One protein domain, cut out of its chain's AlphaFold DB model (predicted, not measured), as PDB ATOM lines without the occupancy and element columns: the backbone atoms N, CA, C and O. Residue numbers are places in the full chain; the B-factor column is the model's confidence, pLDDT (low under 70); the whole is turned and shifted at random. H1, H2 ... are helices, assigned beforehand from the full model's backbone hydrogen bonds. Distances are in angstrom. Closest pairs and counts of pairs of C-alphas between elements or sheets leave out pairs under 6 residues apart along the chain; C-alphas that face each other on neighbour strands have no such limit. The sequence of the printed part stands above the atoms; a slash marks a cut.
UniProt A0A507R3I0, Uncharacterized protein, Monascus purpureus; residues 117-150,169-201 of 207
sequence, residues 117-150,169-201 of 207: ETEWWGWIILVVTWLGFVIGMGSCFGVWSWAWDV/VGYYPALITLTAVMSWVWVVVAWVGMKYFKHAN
ATOM      1  N   GLU A 117       0.915  54.467  35.508       73.31
ATOM      2  CA  GLU A 117       2.039  53.859  34.787       73.31
ATOM      3  C   GLU A 117       1.805  52.362  34.552       73.31
ATOM      4  O   GLU A 117       2.008  51.869  33.440       73.31
ATOM      5  N   THR A 118       1.310  51.636  35.558       75.69
ATOM      6  CA  THR A 118       0.989  50.203  35.422       75.69
ATOM      7  C   THR A 118      -0.213  49.939  34.516       75.69
ATOM      8  O   THR A 118      -0.250  48.926  33.822       75.69
ATOM      9  N   GLU A 119      -1.159  50.871  34.457       84.38
ATOM     10  CA  GLU A 119      -2.330  50.848  33.591       84.38
ATOM     11  C   GLU A 119      -1.906  51.039  32.142       84.38
ATOM     12  O   GLU A 119      -2.318  50.272  31.273       84.38
ATOM     13  N   TRP A 120      -1.028  52.006  31.869       84.56
ATOM     14  CA  TRP A 120      -0.551  52.253  30.514       84.56
ATOM     15  C   TRP A 120       0.273  51.079  29.969       84.56
ATOM     16  O   TRP A 120       0.043  50.628  28.844       84.56
ATOM     17  N   TRP A 121       1.176  50.515  30.778       84.81
ATOM     18  CA  TRP A 121       1.900  49.293  30.409       84.81
ATOM     19  C   TRP A 121       0.971  48.080  30.294       84.81
ATOM     20  O   TRP A 121       1.138  47.271  29.381       84.81
ATOM     21  N   GLY A 122      -0.042  47.985  31.157       84.75
ATOM     22  CA  GLY A 122      -1.083  46.964  31.093       84.75
ATOM     23  C   GLY A 122      -1.857  47.010  29.778       84.75
ATOM     24  O   GLY A 122      -2.022  45.976  29.138       84.75
ATOM     25  N   TRP A 123      -2.243  48.199  29.311       86.88
ATOM     26  CA  TRP A 123      -2.898  48.392  28.014       86.88
ATOM     27  C   TRP A 123      -2.006  48.004  26.838       86.88
ATOM     28  O   TRP A 123      -2.484  47.384  25.890       86.88
ATOM     29  N   ILE A 124      -0.709  48.311  26.895       83.69
ATOM     30  CA  ILE A 124       0.244  47.900  25.856       83.69
ATOM     31  C   ILE A 124       0.340  46.374  25.795       83.69
ATOM     32  O   ILE A 124       0.226  45.798  24.715       83.69
ATOM     33  N   ILE A 125       0.507  45.713  26.943       84.38
ATOM     34  CA  ILE A 125       0.575  44.248  27.022       84.38
ATOM     35  C   ILE A 125      -0.748  43.631  26.549       84.38
ATOM     36  O   ILE A 125      -0.734  42.693  25.758       84.38
ATOM     37  N   LEU A 126      -1.886  44.202  26.950       89.38
ATOM     38  CA  LEU A 126      -3.217  43.751  26.551       89.38
ATOM     39  C   LEU A 126      -3.413  43.861  25.038       89.38
ATOM     40  O   LEU A 126      -3.844  42.895  24.417       89.38
ATOM     41  N   VAL A 127      -3.034  44.981  24.419       84.69
ATOM     42  CA  VAL A 127      -3.109  45.162  22.961       84.69
ATOM     43  C   VAL A 127      -2.168  44.199  22.236       84.69
ATOM     44  O   VAL A 127      -2.574  43.581  21.256       84.69
ATOM     45  N   VAL A 128      -0.937  44.011  22.719       83.75
ATOM     46  CA  VAL A 128       0.029  43.082  22.108       83.75
ATOM     47  C   VAL A 128      -0.476  41.637  22.170       83.75
ATOM     48  O   VAL A 128      -0.469  40.936  21.158       83.75
ATOM     49  N   THR A 129      -0.958  41.190  23.328       85.56
ATOM     50  CA  THR A 129      -1.510  39.841  23.504       85.56
ATOM     51  C   THR A 129      -2.801  39.651  22.712       85.56
ATOM     52  O   THR A 129      -3.001  38.598  22.109       85.56
ATOM     53  N   TRP A 130      -3.656  40.671  22.655       87.06
ATOM     54  CA  TRP A 130      -4.893  40.632  21.883       87.06
ATOM     55  C   TRP A 130      -4.623  40.557  20.375       87.06
ATOM     56  O   TRP A 130      -5.236  39.741  19.695       87.06
ATOM     57  N   LEU A 131      -3.649  41.311  19.852       82.88
ATOM     58  CA  LEU A 131      -3.226  41.205  18.451       82.88
ATOM     59  C   LEU A 131      -2.618  39.832  18.143       82.88
ATOM     60  O   LEU A 131      -2.966  39.235  17.129       82.88
ATOM     61  N   GLY A 132      -1.788  39.276  19.034       81.31
ATOM     62  CA  GLY A 132      -1.286  37.903  18.897       81.31
ATOM     63  C   GLY A 132      -2.410  36.860  18.858       81.31
ATOM     64  O   GLY A 132      -2.378  35.946  18.036       81.31
ATOM     65  N   PHE A 133      -3.444  37.033  19.686       81.75
ATOM     66  CA  PHE A 133      -4.630  36.178  19.700       81.75
ATOM     67  C   PHE A 133      -5.471  36.317  18.422       81.75
ATOM     68  O   PHE A 133      -5.810  35.309  17.808       81.75
ATOM     69  N   VAL A 134      -5.770  37.541  17.977       81.56
ATOM     70  CA  VAL A 134      -6.561  37.811  16.763       81.56
ATOM     71  C   VAL A 134      -5.835  37.336  15.502       81.56
ATOM     72  O   VAL A 134      -6.470  36.800  14.597       81.56
ATOM     73  N   ILE A 135      -4.509  37.461  15.447       76.44
ATOM     74  CA  ILE A 135      -3.703  37.001  14.310       76.44
ATOM     75  C   ILE A 135      -3.539  35.472  14.329       76.44
ATOM     76  O   ILE A 135      -3.695  34.837  13.288       76.44
ATOM     77  N   GLY A 136      -3.299  34.863  15.498       74.69
ATOM     78  CA  GLY A 136      -3.179  33.409  15.652       74.69
ATOM     79  C   GLY A 136      -4.493  32.674  15.381       74.69
ATOM     80  O   GLY A 136      -4.536  31.763  14.556       74.69
ATOM     81  N   MET A 137      -5.590  33.129  15.991       77.75
ATOM     82  CA  MET A 137      -6.923  32.605  15.694       77.75
ATOM     83  C   MET A 137      -7.301  32.915  14.244       77.75
ATOM     84  O   MET A 137      -7.753  32.030  13.522       77.75
ATOM     85  N   GLY A 138      -7.029  34.129  13.762       73.81
ATOM     86  CA  GLY A 138      -7.334  34.507  12.387       73.81
ATOM     87  C   GLY A 138      -6.608  33.660  11.333       73.81
ATOM     88  O   GLY A 138      -7.178  33.376  10.280       73.81
ATOM     89  N   SER A 139      -5.390  33.188  11.624       70.44
ATOM     90  CA  SER A 139      -4.649  32.266  10.757       70.44
ATOM     91  C   SER A 139      -5.245  30.854  10.744       70.44
ATOM     92  O   SER A 139      -5.249  30.219   9.694       70.44
ATOM     93  N   CYS A 140      -5.755  30.353  11.875       63.88
ATOM     94  CA  CYS A 140      -6.370  29.021  11.957       63.88
ATOM     95  C   CYS A 140      -7.770  28.972  11.331       63.88
ATOM     96  O   CYS A 140      -8.157  27.948  10.777       63.88
ATOM     97  N   PHE A 141      -8.524  30.072  11.405       61.56
ATOM     98  CA  PHE A 141      -9.878  30.150  10.847       61.56
ATOM     99  C   PHE A 141      -9.913  30.524   9.360       61.56
ATOM    100  O   PHE A 141     -10.999  30.626   8.796       61.56
ATOM    101  N   GLY A 142      -8.762  30.756   8.716       60.50
ATOM    102  CA  GLY A 142      -8.701  31.130   7.298       60.50
ATOM    103  C   GLY A 142      -9.400  32.458   6.977       60.50
ATOM    104  O   GLY A 142      -9.603  32.775   5.813       60.50
ATOM    105  N   VAL A 143      -9.748  33.257   7.991       64.50
ATOM    106  CA  VAL A 143     -10.524  34.506   7.873       64.50
ATOM    107  C   VAL A 143      -9.744  35.649   7.237       64.50
ATOM    108  O   VAL A 143     -10.319  36.701   7.013       64.50
ATOM    109  N   TRP A 144      -8.465  35.464   6.921       63.78
ATOM    110  CA  TRP A 144      -7.684  36.418   6.131       63.78
ATOM    111  C   TRP A 144      -7.661  36.078   4.640       63.78
ATOM    112  O   TRP A 144      -7.090  36.839   3.869       63.78
ATOM    113  N   SER A 145      -8.278  34.967   4.218       59.56
ATOM    114  CA  SER A 145      -8.297  34.530   2.817       59.56
ATOM    115  C   SER A 145      -8.793  35.618   1.865       59.56
ATOM    116  O   SER A 145      -8.200  35.786   0.815       59.56
ATOM    117  N   TRP A 146      -9.773  36.433   2.267       63.59
ATOM    118  CA  TRP A 146     -10.293  37.562   1.482       63.59
ATOM    119  C   TRP A 146      -9.335  38.761   1.382       63.59
ATOM    120  O   TRP A 146      -9.408  39.523   0.425       63.59
ATOM    121  N   ALA A 147      -8.448  38.958   2.363       60.53
ATOM    122  CA  ALA A 147      -7.462  40.041   2.337       60.53
ATOM    123  C   ALA A 147      -6.287  39.719   1.395       60.53
ATOM    124  O   ALA A 147      -5.554  40.620   0.988       60.53
ATOM    125  N   TRP A 148      -6.133  38.438   1.039       57.53
ATOM    126  CA  TRP A 148      -5.096  37.914   0.147       57.53
ATOM    127  C   TRP A 148      -5.667  37.197  -1.082       57.53
ATOM    128  O   TRP A 148      -4.897  36.595  -1.827       57.53
ATOM    129  N   ASP A 149      -6.981  37.267  -1.305       60.56
ATOM    130  CA  ASP A 149      -7.630  36.796  -2.529       60.56
ATOM    131  C   ASP A 149      -7.324  37.793  -3.655       60.56
ATOM    132  O   ASP A 149      -8.127  38.643  -4.044       60.56
ATOM    133  N   VAL A 150      -6.072  37.764  -4.112       54.66
ATOM    134  CA  VAL A 150      -5.649  38.399  -5.355       54.66
ATOM    135  C   VAL A 150      -6.053  37.408  -6.434       54.66
ATOM    136  O   VAL A 150      -5.367  36.408  -6.620       54.66
ATOM    137  N   VAL A 169      -1.755  23.783   1.559       55.53
ATOM    138  CA  VAL A 169      -2.584  24.900   1.083       55.53
ATOM    139  C   VAL A 169      -2.662  25.978   2.172       55.53
ATOM    140  O   VAL A 169      -3.148  25.726   3.273       55.53
ATOM    141  N   GLY A 170      -2.147  27.176   1.876       59.12
ATOM    142  CA  GLY A 170      -2.088  28.303   2.819       59.12
ATOM    143  C   GLY A 170      -0.710  28.601   3.432       59.12
ATOM    144  O   GLY A 170      -0.601  29.529   4.234       59.12
ATOM    145  N   TYR A 171       0.356  27.893   3.038       62.91
ATOM    146  CA  TYR A 171       1.723  28.159   3.514       62.91
ATOM    147  C   TYR A 171       2.205  29.594   3.249       62.91
ATOM    148  O   TYR A 171       2.698  30.250   4.160       62.91
ATOM    149  N   TYR A 172       2.029  30.131   2.037       64.94
ATOM    150  CA  TYR A 172       2.459  31.497   1.701       64.94
ATOM    151  C   TYR A 172       1.770  32.595   2.536       64.94
ATOM    152  O   TYR A 172       2.484  33.419   3.111       64.94
ATOM    153  N   PRO A 173       0.431  32.626   2.685       68.25
ATOM    154  CA  PRO A 173      -0.217  33.599   3.564       68.25
ATOM    155  C   PRO A 173       0.138  33.388   5.042       68.25
ATOM    156  O   PRO A 173       0.315  34.373   5.764       68.25
ATOM    157  N   ALA A 174       0.334  32.142   5.489       68.38
ATOM    158  CA  ALA A 174       0.849  31.868   6.829       68.38
ATOM    159  C   ALA A 174       2.271  32.430   7.013       68.38
ATOM    160  O   ALA A 174       2.533  33.085   8.019       68.38
ATOM    161  N   LEU A 175       3.169  32.267   6.034       69.81
ATOM    162  CA  LEU A 175       4.525  32.824   6.057       69.81
ATOM    163  C   LEU A 175       4.542  34.354   6.050       69.81
ATOM    164  O   LEU A 175       5.311  34.960   6.797       69.81
ATOM    165  N   ILE A 176       3.723  34.990   5.212       74.69
ATOM    166  CA  ILE A 176       3.639  36.454   5.124       74.69
ATOM    167  C   ILE A 176       3.129  37.014   6.453       74.69
ATOM    168  O   ILE A 176       3.709  37.954   6.995       74.69
ATOM    169  N   THR A 177       2.114  36.374   7.032       73.69
ATOM    170  CA  THR A 177       1.556  36.765   8.331       73.69
ATOM    171  C   THR A 177       2.554  36.520   9.466       73.69
ATOM    172  O   THR A 177       2.761  37.395  10.305       73.69
ATOM    173  N   LEU A 178       3.258  35.383   9.465       76.50
ATOM    174  CA  LEU A 178       4.304  35.066  10.443       76.50
ATOM    175  C   LEU A 178       5.459  36.077  10.361       76.50
ATOM    176  O   LEU A 178       5.942  36.552  11.388       76.50
ATOM    177  N   THR A 179       5.851  36.486   9.153       78.75
ATOM    178  CA  THR A 179       6.909  37.485   8.929       78.75
ATOM    179  C   THR A 179       6.467  38.895   9.339       78.75
ATOM    180  O   THR A 179       7.247  39.645   9.931       78.75
ATOM    181  N   ALA A 180       5.206  39.260   9.094       77.69
ATOM    182  CA  ALA A 180       4.627  40.525   9.548       77.69
ATOM    183  C   ALA A 180       4.594  40.613  11.085       77.69
ATOM    184  O   ALA A 180       4.975  41.630  11.660       77.69
ATOM    185  N   VAL A 181       4.239  39.520  11.766       75.94
ATOM    186  CA  VAL A 181       4.264  39.450  13.237       75.94
ATOM    187  C   VAL A 181       5.691  39.523  13.770       75.94
ATOM    188  O   VAL A 181       5.956  40.301  14.681       75.94
ATOM    189  N   MET A 182       6.628  38.767  13.193       80.44
ATOM    190  CA  MET A 182       8.033  38.806  13.617       80.44
ATOM    191  C   MET A 182       8.660  40.189  13.427       80.44
ATOM    192  O   MET A 182       9.345  40.675  14.324       80.44
ATOM    193  N   SER A 183       8.392  40.857  12.301       81.69
ATOM    194  CA  SER A 183       8.878  42.221  12.053       81.69
ATOM    195  C   SER A 183       8.226  43.251  12.980       81.69
ATOM    196  O   SER A 183       8.926  44.119  13.495       81.69
ATOM    197  N   TRP A 184       6.931  43.126  13.289       85.19
ATOM    198  CA  TRP A 184       6.260  43.972  14.279       85.19
ATOM    199  C   TRP A 184       6.834  43.787  15.688       85.19
ATOM    200  O   TRP A 184       7.207  44.766  16.334       85.19
ATOM    201  N   VAL A 185       6.962  42.538  16.149       83.00
ATOM    202  CA  VAL A 185       7.573  42.211  17.447       83.00
ATOM    203  C   VAL A 185       8.991  42.763  17.506       83.00
ATOM    204  O   VAL A 185       9.362  43.366  18.507       83.00
ATOM    205  N   TRP A 186       9.763  42.645  16.426       88.62
ATOM    206  CA  TRP A 186      11.102  43.218  16.344       88.62
ATOM    207  C   TRP A 186      11.103  44.745  16.464       88.62
ATOM    208  O   TRP A 186      11.910  45.293  17.208       88.62
ATOM    209  N   VAL A 187      10.191  45.447  15.780       86.62
ATOM    210  CA  VAL A 187      10.059  46.911  15.880       86.62
ATOM    211  C   VAL A 187       9.678  47.330  17.297       86.62
ATOM    212  O   VAL A 187      10.287  48.252  17.837       86.62
ATOM    213  N   VAL A 188       8.730  46.630  17.928       84.50
ATOM    214  CA  VAL A 188       8.345  46.885  19.321       84.50
ATOM    215  C   VAL A 188       9.523  46.622  20.249       84.50
ATOM    216  O   VAL A 188       9.831  47.493  21.045       84.50
ATOM    217  N   VAL A 189      10.233  45.496  20.122       83.56
ATOM    218  CA  VAL A 189      11.414  45.160  20.939       83.56
ATOM    219  C   VAL A 189      12.556  46.152  20.727       83.56
ATOM    220  O   VAL A 189      13.214  46.520  21.693       83.56
ATOM    221  N   ALA A 190      12.789  46.632  19.506       84.69
ATOM    222  CA  ALA A 190      13.803  47.645  19.222       84.69
ATOM    223  C   ALA A 190      13.415  49.021  19.791       84.69
ATOM    224  O   ALA A 190      14.257  49.720  20.356       84.69
ATOM    225  N   TRP A 191      12.137  49.398  19.698       85.62
ATOM    226  CA  TRP A 191      11.605  50.636  20.271       85.62
ATOM    227  C   TRP A 191      11.621  50.609  21.802       85.62
ATOM    228  O   TRP A 191      12.113  51.542  22.434       85.62
ATOM    229  N   VAL A 192      11.154  49.502  22.382       81.81
ATOM    230  CA  VAL A 192      11.263  49.148  23.799       81.81
ATOM    231  C   VAL A 192      12.733  49.219  24.188       81.81
ATOM    232  O   VAL A 192      13.076  50.064  24.996       81.81
ATOM    233  N   GLY A 193      13.633  48.451  23.580       77.00
ATOM    234  CA  GLY A 193      15.065  48.462  23.886       77.00
ATOM    235  C   GLY A 193      15.647  49.877  23.913       77.00
ATOM    236  O   GLY A 193      16.220  50.280  24.920       77.00
ATOM    237  N   MET A 194      15.408  50.689  22.880       76.94
ATOM    238  CA  MET A 194      15.837  52.092  22.860       76.94
ATOM    239  C   MET A 194      15.236  52.912  24.018       76.94
ATOM    240  O   MET A 194      15.930  53.748  24.596       76.94
ATOM    241  N   LYS A 195      13.968  52.674  24.384       66.62
ATOM    242  CA  LYS A 195      13.289  53.345  25.501       66.62
ATOM    243  C   LYS A 195      13.800  52.868  26.870       66.62
ATOM    244  O   LYS A 195      14.073  53.697  27.729       66.62
ATOM    245  N   TYR A 196      13.991  51.568  27.077       64.69
ATOM    246  CA  TYR A 196      14.414  50.982  28.352       64.69
ATOM    247  C   TYR A 196      15.914  51.164  28.608       64.69
ATOM    248  O   TYR A 196      16.291  51.484  29.730       64.69
ATOM    249  N   PHE A 197      16.777  51.085  27.589       60.38
ATOM    250  CA  PHE A 197      18.207  51.377  27.759       60.38
ATOM    251  C   PHE A 197      18.470  52.854  28.078       60.38
ATOM    252  O   PHE A 197      19.405  53.157  28.815       60.38
ATOM    253  N   LYS A 198      17.629  53.784  27.601       56.44
ATOM    254  CA  LYS A 198      17.745  55.202  27.979       56.44
ATOM    255  C   LYS A 198      17.312  55.488  29.422       56.44
ATOM    256  O   LYS A 198      17.815  56.440  30.005       56.44
ATOM    257  N   HIS A 199      16.419  54.671  29.985       52.25
ATOM    258  CA  HIS A 199      15.976  54.763  31.382       52.25
ATOM    259  C   HIS A 199      16.770  53.861  32.348       52.25
ATOM    260  O   HIS A 199      16.654  54.039  33.552       52.25
ATOM    261  N   ALA A 200      17.608  52.940  31.859       51.47
ATOM    262  CA  ALA A 200      18.508  52.125  32.685       51.47
ATOM    263  C   ALA A 200      19.838  52.829  33.033       51.47
ATOM    264  O   ALA A 200      20.616  52.299  33.819       51.47
ATOM    265  N   ASN A 201      20.104  54.016  32.469       51.97
ATOM    266  CA  ASN A 201      21.281  54.834  32.789       51.97
ATOM    267  C   ASN A 201      20.952  56.027  33.709       51.97
ATOM    268  O   ASN A 201      21.473  57.126  33.533       51.97
TER     269      ASN A 201
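This is residues 117 to 150 and 169 to 201 of the 207 residues of an uncharacterized protein of Monascus purpureus (UniProt A0A507R3I0). Two long helices, H1 and then H2, lie side by side and run opposite ways at a shallow tilt of 12 degrees, making a long, loose rod; they come nearest each other at the end of H1 and the start of H2 and spread apart toward the other end, where residues 117 to 127 of H1 and 189 to 199 of H2 stand free. A short tail, residues 141 to 150, follows H1 and ends at a cut. The printed part has 67 residues with two named helices, no named strand, and is all helix. It is loose, with a radius of gyration of the C-alphas of 15.4 A and spans of 49 by 21 by 15 A.

Start with H1, residues 117 to 140, and look across to H2, residues 171 to 199. They are close but not clearly touching, the closest C-alphas being those of Ser 139 and Ala 174, 6.8 A apart. Their lines stand at a shallow tilt of 12 degrees, opposite ways. In H1 and H2 every O i to N i+4 pair is within hydrogen-bond range.

Find C-alpha 117 at (2.039, 53.859, 34.787); from there H1 runs 34.8 A to C-alpha 140. H2 runs 41.1 A from C-alpha 171 at (1.723, 28.159, 3.514) to C-alpha 199 at (15.976, 54.763, 31.382).

The C-alphas of Val 169 and Asn 201 are the two farthest apart, 49.7 A. Residues 151 to 168 are not printed; C-alphas 150 and 169 are 15.3 A apart across the cut. Residues 117 to 127 and 189 to 201 stand free. Confidence is under 70 at residues 140 to 150, 169 to 175 and 195 to 201.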